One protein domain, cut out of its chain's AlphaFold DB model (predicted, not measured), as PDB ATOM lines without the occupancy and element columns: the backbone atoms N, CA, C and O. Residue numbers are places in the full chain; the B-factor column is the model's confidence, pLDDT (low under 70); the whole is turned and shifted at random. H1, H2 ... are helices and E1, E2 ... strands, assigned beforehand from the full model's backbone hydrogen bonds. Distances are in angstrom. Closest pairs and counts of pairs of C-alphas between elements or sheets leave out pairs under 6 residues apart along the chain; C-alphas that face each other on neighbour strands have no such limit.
ATOM      1  N   PRO A 140     103.130  95.745  61.939       60.06
ATOM      2  CA  PRO A 140     102.724  96.089  63.286       60.06
ATOM      3  C   PRO A 140     103.835  95.681  64.268       60.06
ATOM      4  O   PRO A 140     104.557  94.716  64.012       60.06
ATOM      5  N   PRO A 141     104.012  96.401  65.390       71.50
ATOM      6  CA  PRO A 141     104.889  95.929  66.456       71.50
ATOM      7  C   PRO A 141     104.591  94.452  66.741       71.50
ATOM      8  O   PRO A 141     103.421  94.075  66.766       71.50
ATOM      9  N   ILE A 142     105.619  93.626  66.955       75.12
ATOM     10  CA  ILE A 142     105.471  92.165  67.111       75.12
ATOM     11  C   ILE A 142     104.390  91.816  68.154       75.12
ATOM     12  O   ILE A 142     103.608  90.891  67.968       75.12
ATOM     13  N   GLU A 143     104.281  92.616  69.216       78.50
ATOM     14  CA  GLU A 143     103.245  92.497  70.251       78.50
ATOM     15  C   GLU A 143     101.816  92.695  69.718       78.50
ATOM     16  O   GLU A 143     100.902  91.973  70.113       78.50
ATOM     17  N   ALA A 144     101.611  93.640  68.798       80.62
ATOM     18  CA  ALA A 144     100.318  93.872  68.163       80.62
ATOM     19  C   ALA A 144      99.945  92.722  67.215       80.62
ATOM     20  O   ALA A 144      98.785  92.320  67.184       80.62
ATOM     21  N   GLU A 145     100.908  92.146  66.488       84.31
ATOM     22  CA  GLU A 145     100.662  90.952  65.664       84.31
ATOM     23  C   GLU A 145     100.280  89.741  66.521       84.31
ATOM     24  O   GLU A 145      99.331  89.026  66.196       84.31
ATOM     25  N   ILE A 146     100.984  89.535  67.639       86.75
ATOM     26  CA  ILE A 146     100.684  88.484  68.619       86.75
ATOM     27  C   ILE A 146      99.261  88.640  69.165       86.75
ATOM     28  O   ILE A 146      98.510  87.666  69.178       86.75
ATOM     29  N   ALA A 147      98.871  89.856  69.561       89.12
ATOM     30  CA  ALA A 147      97.534  90.131  70.083       89.12
ATOM     31  C   ALA A 147      96.436  89.863  69.039       89.12
ATOM     32  O   ALA A 147      95.425  89.240  69.352       89.12
ATOM     33  N   VAL A 148      96.654  90.274  67.785       91.81
ATOM     34  CA  VAL A 148      95.707  90.034  66.684       91.81
ATOM     35  C   VAL A 148      95.552  88.539  66.393       91.81
ATOM     36  O   VAL A 148      94.442  88.076  66.131       91.81
ATOM     37  N   ARG A 149      96.647  87.770  66.444       92.06
ATOM     38  CA  ARG A 149      96.610  86.312  66.248       92.06
ATOM     39  C   ARG A 149      95.884  85.598  67.390       92.06
ATOM     40  O   ARG A 149      95.023  84.763  67.117       92.06
ATOM     41  N   ASP A 150      96.177  85.955  68.643       93.88
ATOM     42  CA  ASP A 150      95.495  85.406  69.827       93.88
ATOM     43  C   ASP A 150      93.988  85.712  69.797       93.88
ATOM     44  O   ASP A 150      93.164  84.822  70.007       93.88
ATOM     45  N   GLU A 151      93.603  86.937  69.440       94.50
ATOM     46  CA  GLU A 151      92.193  87.303  69.304       94.50
ATOM     47  C   GLU A 151      91.500  86.512  68.181       94.50
ATOM     48  O   GLU A 151      90.382  86.024  68.363       94.50
ATOM     49  N   ALA A 152      92.156  86.337  67.030       94.75
ATOM     50  CA  ALA A 152      91.586  85.609  65.898       94.75
ATOM     51  C   ALA A 152      91.305  84.134  66.228       94.75
ATOM     52  O   ALA A 152      90.216  83.640  65.929       94.75
ATOM     53  N   ILE A 153      92.252  83.434  66.864       95.75
ATOM     54  CA  ILE A 153      92.058  82.023  67.229       95.75
ATOM     55  C   ILE A 153      91.027  81.855  68.358       95.75
ATOM     56  O   ILE A 153      90.277  80.878  68.354       95.75
ATOM     57  N   ARG A 154      90.910  82.824  69.282       96.25
ATOM     58  CA  ARG A 154      89.840  82.832  70.297       96.25
ATOM     59  C   ARG A 154      88.458  82.961  69.674       96.25
ATOM     60  O   ARG A 154      87.585  82.171  70.014       96.25
ATOM     61  N   ARG A 155      88.276  83.880  68.718       95.69
ATOM     62  CA  ARG A 155      86.997  84.033  67.999       95.69
ATOM     63  C   ARG A 155      86.592  82.748  67.272       95.69
ATOM     64  O   ARG A 155      85.423  82.380  67.295       95.69
ATOM     65  N   LEU A 156      87.554  82.044  66.663       96.12
ATOM     66  CA  LEU A 156      87.306  80.719  66.085       96.12
ATOM     67  C   LEU A 156      86.861  79.714  67.162       96.12
ATOM     68  O   LEU A 156      85.905  78.972  66.951       96.12
ATOM     69  N   GLY A 157      87.526  79.706  68.319       94.81
ATOM     70  CA  GLY A 157      87.159  78.853  69.450       94.81
ATOM     71  C   GLY A 157      85.757  79.119  69.998       94.81
ATOM     72  O   GLY A 157      85.026  78.165  70.257       94.81
ATOM     73  N   ASP A 158      85.354  80.386  70.110       94.81
ATOM     74  CA  ASP A 158      84.009  80.772  70.548       94.81
ATOM     75  C   ASP A 158      82.936  80.247  69.582       94.81
ATOM     76  O   ASP A 158      81.963  79.632  70.019       94.81
ATOM     77  N   GLN A 159      83.159  80.381  68.270       95.12
ATOM     78  CA  GLN A 159      82.237  79.867  67.253       95.12
ATOM     79  C   GLN A 159      82.129  78.334  67.283       95.12
ATOM     80  O   GLN A 159      81.043  77.769  67.142       95.12
ATOM     81  N   LEU A 160      83.253  77.637  67.482       94.06
ATOM     82  CA  LEU A 160      83.271  76.177  67.607       94.06
ATOM     83  C   LEU A 160      82.559  75.705  68.883       94.06
ATOM     84  O   LEU A 160      81.883  74.675  68.865       94.06
ATOM     85  N   ALA A 161      82.681  76.452  69.980       92.31
ATOM     86  CA  ALA A 161      81.983  76.164  71.229       92.31
ATOM     87  C   ALA A 161      80.468  76.408  71.114       92.31
ATOM     88  O   ALA A 161      79.669  75.612  71.620       92.31
ATOM     89  N   GLU A 162      80.057  77.464  70.410       92.94
ATOM     90  CA  GLU A 162      78.647  77.707  70.095       92.94
ATOM     91  C   GLU A 162      78.075  76.559  69.254       92.94
ATOM     92  O   GLU A 162      77.032  75.994  69.599       92.94
ATOM     93  N   TYR A 163      78.807  76.127  68.220       93.06
ATOM     94  CA  TYR A 163      78.429  74.963  67.423       93.06
ATOM     95  C   TYR A 163      78.248  73.716  68.297       93.06
ATOM     96  O   TYR A 163      77.217  73.046  68.200       93.06
ATOM     97  N   ALA A 164      79.210  73.417  69.177       91.50
ATOM     98  CA  ALA A 164      79.141  72.253  70.057       91.50
ATOM     99  C   ALA A 164      77.930  72.312  70.998       91.50
ATOM    100  O   ALA A 164      77.260  71.300  71.199       91.50
ATOM    101  N   THR A 165      77.590  73.498  71.511       91.56
ATOM    102  CA  THR A 165      76.411  73.706  72.368       91.56
ATOM    103  C   THR A 165      75.114  73.310  71.653       91.56
ATOM    104  O   THR A 165      74.260  72.638  72.234       91.56
ATOM    105  N   VAL A 166      74.982  73.663  70.371       93.25
ATOM    106  CA  VAL A 166      73.821  73.299  69.539       93.25
ATOM    107  C   VAL A 166      73.834  71.807  69.168       93.25
ATOM    108  O   VAL A 166      72.780  71.172  69.090       93.25
ATOM    109  N   HIS A 167      75.020  71.215  69.011       91.50
ATOM    110  CA  HIS A 167      75.223  69.849  68.516       91.50
ATOM    111  C   HIS A 167      75.587  68.840  69.617       91.50
ATOM    112  O   HIS A 167      76.433  67.968  69.425       91.50
ATOM    113  N   ARG A 168      74.895  68.913  70.765       87.94
ATOM    114  CA  ARG A 168      75.002  67.945  71.884       87.94
ATOM    115  C   ARG A 168      76.419  67.793  72.458       87.94
ATOM    116  O   ARG A 168      76.806  66.694  72.845       87.94
ATOM    117  N   GLY A 169      77.177  68.883  72.518       87.69
ATOM    118  CA  GLY A 169      78.531  68.894  73.067       87.69
ATOM    119  C   GLY A 169      79.549  68.202  72.164       87.69
ATOM    120  O   GLY A 169      80.460  67.558  72.664       87.69
ATOM    121  N   VAL A 170      79.395  68.279  70.840       90.06
ATOM    122  CA  VAL A 170      80.354  67.698  69.889       90.06
ATOM    123  C   VAL A 170      80.847  68.784  68.941       90.06
ATOM    124  O   VAL A 170      80.042  69.478  68.318       90.06
ATOM    125  N   PHE A 171      82.167  68.943  68.829       92.50
ATOM    126  CA  PHE A 171      82.754  69.846  67.843       92.50
ATOM    127  C   PHE A 171      82.509  69.328  66.417       92.50
ATOM    128  O   PHE A 171      82.396  68.113  66.222       92.50
ATOM    129  N   PRO A 172      82.446  70.209  65.401       93.00
ATOM    130  CA  PRO A 172      82.176  69.772  64.036       93.00
ATOM    131  C   PRO A 172      83.216  68.748  63.556       93.00
ATOM    132  O   PRO A 172      84.396  68.786  63.914       93.00
ATOM    133  N   THR A 173      82.801  67.802  62.721       92.06
ATOM    134  CA  THR A 173      83.762  66.991  61.961       92.06
ATOM    135  C   THR A 173      84.450  67.859  60.895       92.06
ATOM    136  O   THR A 173      83.949  68.935  60.563       92.06
ATOM    137  N   PRO A 174      85.577  67.426  60.300       88.75
ATOM    138  CA  PRO A 174      86.201  68.165  59.198       88.75
ATOM    139  C   PRO A 174      85.253  68.446  58.019       88.75
ATOM    140  O   PRO A 174      85.399  69.457  57.340       88.75
ATOM    141  N   GLU A 175      84.260  67.579  57.799       87.81
ATOM    142  CA  GLU A 175      83.223  67.750  56.774       87.81
ATOM    143  C   GLU A 175      82.182  68.805  57.171       87.81
ATOM    144  O   GLU A 175      81.733  69.566  56.320       87.81
ATOM    145  N   GLN A 176      81.836  68.891  58.459       91.00
ATOM    146  CA  GLN A 176      80.895  69.875  59.012       91.00
ATOM    147  C   GLN A 176      81.542  71.236  59.285       91.00
ATOM    148  O   GLN A 176      80.852  72.240  59.418       91.00
ATOM    149  N   ALA A 177      82.874  71.308  59.331       88.31
ATOM    150  CA  ALA A 177      83.616  72.550  59.549       88.31
ATOM    151  C   ALA A 177      83.347  73.621  58.471       88.31
ATOM    152  O   ALA A 177      83.644  74.796  58.690       88.31
ATOM    153  N   VAL A 178      82.761  73.236  57.330       88.75
ATOM    154  CA  VAL A 178      82.275  74.152  56.283       88.75
ATOM    155  C   VAL A 178      81.080  75.004  56.724       88.75
ATOM    156  O   VAL A 178      80.808  76.022  56.093       88.75
ATOM    157  N   GLU A 179      80.366  74.605  57.782       89.12
ATOM    158  CA  GLU A 179      79.252  75.369  58.361       89.12
ATOM    159  C   GLU A 179      79.740  76.560  59.201       89.12
ATOM    160  O   GLU A 179      79.004  77.524  59.405       89.12
ATOM    161  N   VAL A 180      80.994  76.519  59.663       91.06
ATOM    162  CA  VAL A 180      81.653  77.640  60.345       91.06
ATOM    163  C   VAL A 180      82.127  78.652  59.307       91.06
ATOM    164  O   VAL A 180      82.696  78.280  58.279       91.06
ATOM    165  N   GLU A 181      81.934  79.942  59.586       91.00
ATOM    166  CA  GLU A 181      82.251  81.013  58.643       91.00
ATOM    167  C   GLU A 181      83.712  80.958  58.149       91.00
ATOM    168  O   GLU A 181      84.665  81.020  58.926       91.00
ATOM    169  N   GLU A 182      83.900  80.906  56.825       89.94
ATOM    170  CA  GLU A 182      85.220  80.832  56.177       89.94
ATOM    171  C   GLU A 182      86.230  81.915  56.632       89.94
ATOM    172  O   GLU A 182      87.418  81.599  56.745       89.94
ATOM    173  N   PRO A 183      85.833  83.171  56.928       92.12
ATOM    174  CA  PRO A 183      86.750  84.177  57.464       92.12
ATOM    175  C   PRO A 183      87.400  83.801  58.803       92.12
ATOM    176  O   PRO A 183      88.544  84.192  59.026       92.12
ATOM    177  N   LEU A 184      86.722  83.034  59.666       93.38
ATOM    178  CA  LEU A 184      87.246  82.630  60.980       93.38
ATOM    179  C   LEU A 184      88.348  81.575  60.869       93.38
ATOM    180  O   LEU A 184      89.211  81.472  61.739       93.38
ATOM    181  N   TRP A 185      88.367  80.822  59.770       94.56
ATOM    182  CA  TRP A 185      89.406  79.834  59.502       94.56
ATOM    183  C   TRP A 185      90.719  80.454  59.012       94.56
ATOM    184  O   TRP A 185      91.714  79.736  58.904       94.56
ATOM    185  N   ARG A 186      90.762  81.757  58.706       93.69
ATOM    186  CA  ARG A 186      91.954  82.419  58.161       93.69
ATOM    187  C   ARG A 186      92.876  82.935  59.259       93.69
ATOM    188  O   ARG A 186      92.449  83.612  60.188       93.69
ATOM    189  N   VAL A 187      94.168  82.681  59.085       92.12
ATOM    190  CA  VAL A 187      95.217  83.255  59.929       92.12
ATOM    191  C   VAL A 187      95.468  84.698  59.475       92.12
ATOM    192  O   VAL A 187      95.666  84.929  58.277       92.12
ATOM    193  N   PRO A 188      95.461  85.684  60.389       88.00
ATOM    194  CA  PRO A 188      95.649  87.084  60.019       88.00
ATOM    195  C   PRO A 188      97.077  87.379  59.538       88.00
ATOM    196  O   PRO A 188      97.261  88.209  58.647       88.00
ATOM    197  N   VAL A 189      98.084  86.694  60.098       84.38
ATOM    198  CA  VAL A 189      99.506  86.884  59.776       84.38
ATOM    199  C   VAL A 189     100.234  85.526  59.783       84.38
ATOM    200  O   VAL A 189     100.237  84.869  60.821       84.38
ATOM    201  N   PRO A 190     100.867  85.091  58.673       78.62
ATOM    202  CA  PRO A 190     100.905  85.731  57.362       78.62
ATOM    203  C   PRO A 190      99.570  85.564  56.604       78.62
ATOM    204  O   PRO A 190      98.864  84.570  56.795       78.62
ATOM    205  N   PRO A 191      99.216  86.515  55.718       76.50
ATOM    206  CA  PRO A 191      97.965  86.464  54.971       76.50
ATOM    207  C   PRO A 191      97.910  85.233  54.055       76.50
ATOM    208  O   PRO A 191      98.866  84.926  53.346       76.50
ATOM    209  N   GLY A 192      96.763  84.550  54.048       77.56
ATOM    210  CA  GLY A 192      96.513  83.371  53.205       77.56
ATOM    211  C   GLY A 192      96.714  82.024  53.904       77.56
ATOM    212  O   GLY A 192      96.373  80.997  53.323       77.56
ATOM    213  N   GLY A 193      97.202  82.012  55.150       87.75
ATOM    214  CA  GLY A 193      97.183  80.814  55.990       87.75
ATOM    215  C   GLY A 193      95.765  80.458  56.446       87.75
ATOM    216  O   GLY A 193      94.938  81.341  56.679       87.75
ATOM    217  N   ARG A 194      95.489  79.161  56.608       94.06
ATOM    218  CA  ARG A 194      94.262  78.642  57.230       94.06
ATOM    219  C   ARG A 194      94.638  77.852  58.481       94.06
ATOM    220  O   ARG A 194      95.634  77.127  58.447       94.06
ATOM    221  N   TYR A 195      93.865  77.979  59.558       94.88
ATOM    222  CA  TYR A 195      94.016  77.110  60.724       94.88
ATOM    223  C   TYR A 195      93.775  75.652  60.319       94.88
ATOM    224  O   TYR A 195      92.845  75.341  59.569       94.88
ATOM    225  N   LEU A 196      94.631  74.761  60.811       94.19
ATOM    226  CA  LEU A 196      94.514  73.322  60.625       94.19
ATOM    227  C   LEU A 196      93.607  72.767  61.721       94.19
ATOM    228  O   LEU A 196      93.837  73.009  62.903       94.19
ATOM    229  N   TYR A 197      92.560  72.055  61.314       94.56
ATOM    230  CA  TYR A 197      91.502  71.576  62.197       94.56
ATOM    231  C   TYR A 197      91.567  70.060  62.365       94.56
ATOM    232  O   TYR A 197      91.684  69.341  61.371       94.56
ATOM    233  N   VAL A 198      91.483  69.573  63.607       90.56
ATOM    234  CA  VAL A 198      91.530  68.130  63.903       90.56
ATOM    235  C   VAL A 198      90.123  67.521  63.935       90.56
ATOM    236  O   VAL A 198      89.936  66.420  63.428       90.56
ATOM    237  N   GLY A 199      89.127  68.271  64.419       85.25
ATOM    238  CA  GLY A 199      87.695  67.953  64.334       85.25
ATOM    239  C   GLY A 199      87.216  66.675  65.027       85.25
ATOM    240  O   GLY A 199      87.993  65.808  65.414       85.25
ATOM    241  N   GLY A 200      85.894  66.572  65.203       77.81
ATOM    242  CA  GLY A 200      85.226  65.366  65.716       77.81
ATOM    243  C   GLY A 200      85.530  65.004  67.176       77.81
ATOM    244  O   GLY A 200      85.283  63.872  67.587       77.81
ATOM    245  N   GLN A 201      86.074  65.942  67.950       83.69
ATOM    246  CA  GLN A 201      86.356  65.782  69.377       83.69
ATOM    247  C   GLN A 201      85.183  66.305  70.220       83.69
ATOM    248  O   GLN A 201      84.370  67.108  69.754       83.69
ATOM    249  N   MET A 202      85.090  65.859  71.471       81.50
ATOM    250  CA  MET A 202      84.177  66.441  72.458       81.50
ATOM    251  C   MET A 202      84.919  67.521  73.263       81.50
ATOM    252  O   MET A 202      86.134  67.410  73.433       81.50
ATOM    253  N   PRO A 203      84.233  68.571  73.743       79.75
ATOM    254  CA  PRO A 203      84.789  69.485  74.728       79.75
ATOM    255  C   PRO A 203      85.222  68.702  75.968       79.75
ATOM    256  O   PRO A 203      84.447  67.915  76.514       79.75
ATOM    257  N   ASP A 204      86.455  68.925  76.417       73.00
ATOM    258  CA  ASP A 204      86.951  68.341  77.660       73.00
ATOM    259  C   ASP A 204      86.360  69.124  78.843       73.00
ATOM    260  O   ASP A 204      86.975  70.045  79.378       73.00
ATOM    261  N   GLU A 205      85.121  68.794  79.222       64.25
ATOM    262  CA  GLU A 205      84.473  69.327  80.434       64.25
ATOM    263  C   GLU A 205      84.778  68.477  81.681       64.25
ATOM    264  O   GLU A 205      84.646  68.948  82.814       64.25
ATOM    265  N   GLU A 206      85.228  67.230  81.504       63.06
ATOM    266  CA  GLU A 206      85.583  66.341  82.609       63.06
ATOM    267  C   GLU A 206      87.031  66.562  83.067       63.06
ATOM    268  O   GLU A 206      87.988  66.338  82.330       63.06
ATOM    269  N   MET A 207      87.186  66.926  84.344       53.91
ATOM    270  CA  MET A 207      88.433  67.345  85.012       53.91
ATOM    271  C   MET A 207      89.614  66.344  84.953       53.91
ATOM    272  O   MET A 207      90.703  66.652  85.433       53.91
ATOM    273  N   TRP A 208      89.412  65.148  84.392       63.09
ATOM    274  CA  TRP A 208      90.389  64.055  84.345       63.09
ATOM    275  C   TRP A 208      90.965  63.789  82.948       63.09
ATOM    276  O   TRP A 208      91.933  63.034  82.841       63.09
ATOM    277  N   MET A 209      90.406  64.386  81.890       68.50
ATOM    278  CA  MET A 209      90.960  64.287  80.537       68.50
ATOM    279  C   MET A 209      91.909  65.456  80.263       68.50
ATOM    280  O   MET A 209      91.666  66.597  80.650       68.50
ATOM    281  N   SER A 210      93.063  65.151  79.661       80.25
ATOM    282  CA  SER A 210      94.014  66.186  79.256       80.25
ATOM    283  C   SER A 210      93.494  66.850  77.985       80.25
ATOM    284  O   SER A 210      93.211  66.117  77.038       80.25
ATOM    285  N   PRO A 211      93.415  68.192  77.937       86.62
ATOM    286  CA  PRO A 211      92.904  68.891  76.773       86.62
ATOM    287  C   PRO A 211      93.700  68.508  75.529       86.62
ATOM    288  O   PRO A 211      94.935  68.486  75.547       86.62
ATOM    289  N   THR A 212      92.987  68.203  74.452       91.31
ATOM    290  CA  THR A 212      93.564  67.808  73.163       91.31
ATOM    291  C   THR A 212      93.517  68.960  72.163       91.31
ATOM    292  O   THR A 212      92.868  69.985  72.385       91.31
ATOM    293  N   ILE A 213      94.292  68.843  71.082       93.31
ATOM    294  CA  ILE A 213      94.381  69.891  70.062       93.31
ATOM    295  C   ILE A 213      93.118  69.874  69.204       93.31
ATOM    296  O   ILE A 213      92.833  68.881  68.530       93.31
ATOM    297  N   LEU A 214      92.428  71.015  69.168       93.88
ATOM    298  CA  LEU A 214      91.240  71.231  68.353       93.88
ATOM    299  C   LEU A 214      91.588  71.913  67.022       93.88
ATOM    300  O   LEU A 214      91.186  71.439  65.956       93.88
ATOM    301  N   ALA A 215      92.361  73.002  67.073       95.38
ATOM    302  CA  ALA A 215      92.846  73.723  65.896       95.38
ATOM    303  C   ALA A 215      94.226  74.341  66.149       95.38
ATOM    304  O   ALA A 215      94.567  74.646  67.289       95.38
ATOM    305  N   TYR A 216      95.027  74.553  65.108       96.06
ATOM    306  CA  TYR A 216      96.354  75.159  65.248       96.06
ATOM    307  C   TYR A 216      96.797  75.908  63.991       96.06
ATOM    308  O   TYR A 216      96.269  75.710  62.896       96.06
ATOM    309  N   GLU A 217      97.767  76.804  64.146       95.62
ATOM    310  CA  GLU A 217      98.350  77.547  63.028       95.62
ATOM    311  C   GLU A 217      99.198  76.659  62.087       95.62
ATOM    312  O   GLU A 217      99.856  75.713  62.534       95.62
ATOM    313  N   PRO A 218      99.235  76.968  60.776       94.56
ATOM    314  CA  PRO A 218     100.009  76.214  59.795       94.56
ATOM    315  C   PRO A 218     101.520  76.453  59.926       94.56
ATOM    316  O   PRO A 218     101.976  77.433  60.518       94.56
ATOM    317  N   ASP A 219     102.308  75.590  59.278       90.19
ATOM    318  CA  ASP A 219     103.777  75.638  59.313       90.19
ATOM    319  C   ASP A 219     104.381  76.956  58.819       90.19
ATOM    320  O   ASP A 219     105.480  77.333  59.226       90.19
ATOM    321  N   SER A 220     103.653  77.685  57.975       88.12
ATOM    322  CA  SER A 220     104.086  78.959  57.405       88.12
ATOM    323  C   SER A 220     104.202  80.097  58.422       88.12
ATOM    324  O   SER A 220     104.769  81.133  58.087       88.12
ATOM    325  N   VAL A 221     103.636  79.951  59.626       86.81
ATOM    326  CA  VAL A 221     103.623  81.014  60.644       86.81
ATOM    327  C   VAL A 221     104.942  81.091  61.419       86.81
ATOM    328  O   VAL A 221     105.396  82.187  61.743       86.81
ATOM    329  N   GLY A 222     105.581  79.952  61.700       87.25
ATOM    330  CA  GLY A 222     106.835  79.915  62.453       87.25
ATOM    331  C   GLY A 222     107.038  78.649  63.286       87.25
ATOM    332  O   GLY A 222     106.310  77.660  63.155       87.25
ATOM    333  N   ALA A 223     108.073  78.691  64.131       86.62
ATOM    334  CA  ALA A 223     108.452  77.593  65.021       86.62
ATOM    335  C   ALA A 223     107.491  77.441  66.213       86.62
ATOM    336  O   ALA A 223     107.116  76.315  66.540       86.62
ATOM    337  N   ASP A 224     107.067  78.567  66.793       90.69
ATOM    338  CA  ASP A 224     106.070  78.631  67.861       90.69
ATOM    339  C   ASP A 224     104.724  79.056  67.284       90.69
ATOM    340  O   ASP A 224     104.633  80.013  66.504       90.69
ATOM    341  N   ARG A 225     103.678  78.325  67.658       94.25
ATOM    342  CA  ARG A 225     102.360  78.447  67.041       94.25
ATOM    343  C   ARG A 225     101.270  78.490  68.084       94.25
ATOM    344  O   ARG A 225     101.368  77.847  69.130       94.25
ATOM    345  N   LEU A 226     100.222  79.235  67.766       95.56
ATOM    346  CA  LEU A 226      99.002  79.247  68.549       95.56
ATOM    347  C   LEU A 226      98.197  77.984  68.274       95.56
ATOM    348  O   LEU A 226      97.968  77.585  67.127       95.56
ATOM    349  N   VAL A 227      97.767  77.375  69.369       96.06
ATOM    350  CA  VAL A 227      96.993  76.144  69.390       96.06
ATOM    351  C   VAL A 227      95.756  76.371  70.238       96.06
ATOM    352  O   VAL A 227      95.852  76.786  71.393       96.06
ATOM    353  N   LEU A 228      94.602  76.098  69.644       96.31
ATOM    354  CA  LEU A 228      93.315  76.028  70.310       96.31
ATOM    355  C   LEU A 228      93.101  74.608  70.823       96.31
ATOM    356  O   LEU A 228      93.146  73.639  70.059       96.31
ATOM    357  N   MET A 229      92.829  74.510  72.113       94.88
ATOM    358  CA  MET A 229      92.589  73.260  72.816       94.88
ATOM    359  C   MET A 229      91.079  72.991  72.978       94.88
ATOM    360  O   MET A 229      90.261  73.912  72.892       94.88
ATOM    361  N   THR A 230      90.698  71.744  73.252       92.31
ATOM    362  CA  THR A 230      89.305  71.322  73.525       92.31
ATOM    363  C   THR A 230      88.676  71.981  74.753       92.31
ATOM    364  O   THR A 230      87.461  72.168  74.782       92.31
ATOM    365  N   ASP A 231      89.484  72.393  75.737       91.44
ATOM    366  CA  ASP A 231      89.063  73.165  76.920       91.44
ATOM    367  C   ASP A 231      88.885  74.672  76.631       91.44
ATOM    368  O   ASP A 231      88.622  75.464  77.539       91.44
ATOM    369  N   ARG A 232      89.023  75.078  75.360       90.62
ATOM    370  CA  ARG A 232      89.024  76.468  74.871       90.62
ATOM    371  C   ARG A 232      90.232  77.295  75.312       90.62
ATOM    372  O   ARG A 232      90.264  78.505  75.076       90.62
ATOM    373  N   SER A 233      91.243  76.685  75.931       93.12
ATOM    374  CA  SER A 233      92.502  77.378  76.187       93.12
ATOM    375  C   SER A 233      93.278  77.568  74.884       93.12
ATOM    376  O   SER A 233      93.273  76.721  73.990       93.12
ATOM    377  N   VAL A 234      93.946  78.713  74.778       94.94
ATOM    378  CA  VAL A 234      94.851  79.031  73.674       94.94
ATOM    379  C   VAL A 234      96.267  78.998  74.222       94.94
ATOM    380  O   VAL A 234      96.552  79.631  75.243       94.94
ATOM    381  N   ARG A 235      97.148  78.226  73.582       95.25
ATOM    382  CA  ARG A 235      98.525  78.014  74.044       95.25
ATOM    383  C   ARG A 235      99.516  78.242  72.915       95.25
ATOM    384  O   ARG A 235      99.246  77.911  71.766       95.25
ATOM    385  N   TRP A 236     100.678  78.775  73.276       93.94
ATOM    386  CA  TRP A 236     101.850  78.796  72.411       93.94
ATOM    387  C   TRP A 236     102.580  77.475  72.567       93.94
ATOM    388  O   TRP A 236     103.057  77.176  73.661       93.94
ATOM    389  N   LEU A 237     102.645  76.691  71.495       94.44
ATOM    390  CA  LEU A 237     103.360  75.421  71.483       94.44
ATOM    391  C   LEU A 237     104.413  75.413  70.369       94.44
ATOM    392  O   LEU A 237     104.138  75.895  69.263       94.44
ATOM    393  N   PRO A 238     105.605  74.850  70.626       94.31
ATOM    394  CA  PRO A 238     106.578  74.606  69.575       94.31
ATOM    395  C   PRO A 238     106.061  73.509  68.636       94.31
ATOM    396  O   PRO A 238     105.382  72.571  69.062       94.31
ATOM    397  N   ALA A 239     106.431  73.577  67.356       91.19
ATOM    398  CA  ALA A 239     105.976  72.627  66.333       91.19
ATOM    399  C   ALA A 239     106.175  71.144  66.722       91.19
ATOM    400  O   ALA A 239     105.303  70.313  66.483       91.19
ATOM    401  N   SER A 240     107.281  70.818  67.396       91.88
ATOM    402  CA  SER A 240     107.591  69.452  67.844       91.88
ATOM    403  C   SER A 240     106.664  68.931  68.950       91.88
ATOM    404  O   SER A 240     106.495  67.719  69.099       91.88
ATOM    405  N   GLU A 241     106.071  69.821  69.745       92.88
ATOM    406  CA  GLU A 241     105.082  69.459  70.760       92.88
ATOM    407  C   GLU A 241     103.699  69.279  70.133       92.88
ATOM    408  O   GLU A 241     103.002  68.324  70.473       92.88
ATOM    409  N   ILE A 242     103.350  70.109  69.145       92.88
ATOM    410  CA  ILE A 242     102.123  69.953  68.351       92.88
ATOM    411  C   ILE A 242     102.102  68.578  67.678       92.88
ATOM    412  O   ILE A 242     101.145  67.831  67.853       92.88
ATOM    413  N   GLU A 243     103.175  68.196  66.983       91.06
ATOM    414  CA  GLU A 243     103.285  66.881  66.332       91.06
ATOM    415  C   GLU A 243     103.124  65.706  67.305       91.06
ATOM    416  O   GLU A 243     102.582  64.665  66.936       91.06
ATOM    417  N   ARG A 244     103.568  65.872  68.556       89.31
ATOM    418  CA  ARG A 244     103.443  64.853  69.606       89.31
ATOM    419  C   ARG A 244     102.017  64.732  70.141       89.31
ATOM    420  O   ARG A 244     101.612  63.637  70.520       89.31
ATOM    421  N   LEU A 245     101.303  65.853  70.229       88.62
ATOM    422  CA  LEU A 245      99.941  65.929  70.760       88.62
ATOM    423  C   LEU A 245      98.871  65.624  69.707       88.62
ATOM    424  O   LEU A 245      97.738  65.301  70.064       88.62
ATOM    425  N   LEU A 246      99.209  65.722  68.421       88.06
ATOM    426  CA  LEU A 246      98.299  65.342  67.353       88.06
ATOM    427  C   LEU A 246      98.009  63.831  67.411       88.06
ATOM    428  O   LEU A 246      98.940  63.023  67.512       88.06
ATOM    429  N   PRO A 247      96.732  63.417  67.312       78.19
ATOM    430  CA  PRO A 247      96.395  62.006  67.223       78.19
ATOM    431  C   PRO A 247      97.094  61.419  65.996       78.19
ATOM    432  O   PRO A 247      97.015  61.985  64.904       78.19
ATOM    433  N   SER A 248      97.812  60.304  66.178       67.75
ATOM    434  CA  SER A 248      98.570  59.654  65.107       67.75
ATOM    435  C   SER A 248      97.681  59.495  63.880       67.75
ATOM    436  O   SER A 248      96.677  58.782  63.932       67.75
ATOM    437  N   ARG A 249      98.030  60.198  62.797       51.09
ATOM    438  CA  ARG A 249      97.273  60.214  61.545       51.09
ATOM    439  C   ARG A 249      97.127  58.769  61.075       51.09
ATOM    440  O   ARG A 249      98.095  58.173  60.605       51.09
ATOM    441  N   LYS A 250      95.948  58.178  61.271       39.50
ATOM    442  CA  LYS A 250      95.656  56.861  60.709       39.50
ATOM    443  C   LYS A 250      95.653  57.063  59.184       39.50
ATOM    444  O   LYS A 250      94.963  57.984  58.742       39.50
ATOM    445  N   PRO A 251      96.503  56.343  58.432       38.31
ATOM    446  CA  PRO A 251      96.616  56.513  56.987       38.31
ATOM    447  C   PRO A 251      95.297  56.212  56.273       38.31
ATOM    448  O   PRO A 251      94.517  55.383  56.800       38.31
TER     449      PRO A 251
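What this domain is: This is residues 140 to 251 of the 251 residues of an uncharacterized protein of Singulisphaera sp. GP187 (UniProt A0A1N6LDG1). One long helix, H1, runs along one face of a small sheet of three strands, E1 to E3, and a short last helix, H4, folds back over the sheet from the end of E3. Short H3 packs on H1, and a long loop, residues 186 to 212, leads from H3 to E1. The printed part has 112 residues, in the order H1 H2 H3 E1 E2 E3 H4; the class is mixed, with 55 residues, under half, in the four named helices and three named strands. The antiparallel sheet has the order E1 E2 E3. The whole is compact, with a radius of gyration of the C-alphas of 13.7 A and spans of 41 by 30 by 29 A.

How they stand to each other: H1, residues 142 to 166, touches H3, residues 182 to 185, with residues 152 to 156 alone; the closest C-alphas, of Leu 156 and Leu 184, are 5.5 A apart. H2, residues 176 to 179, is apart from H1. E1, residues 213 to 216, E2, 224 to 229, and E3, 234 to 238, form a meander, each strand the antiparallel neighbour of the one before. N 228 and O 215 are 2.8 A apart, N 227 and O 235 2.9 A, both within hydrogen-bond range. H1 is on this sheet in two layers, a helix on one face, at a height of 9.3 A; its closest C-alphas to E2 are those of Gly 157 and Leu 228, 6.8 A. H4, residues 239 to 245, is on the sheet at a height of 7.8 A. Every O i to N i+4 pair is within range in H1, 2 of 3 in H4; H2 and H3 are too short for one.

Where its parts are: H1 runs 36.9 A from C-alpha 142 at (105.471, 92.165, 67.111). E2 spans 15.3 A and E3 13.2 A. H4, 10.0 A, ends at C-alpha 245, (99.941, 65.929, 70.760).

The domain as a whole: The C-alphas farthest apart, of Pro 141 and Pro 251, are 41.4 A apart. The printed part has no cut, and H3 to E1 is the long link. Confidence is under 70 at residues 140, 205 to 209 and 248 to 251.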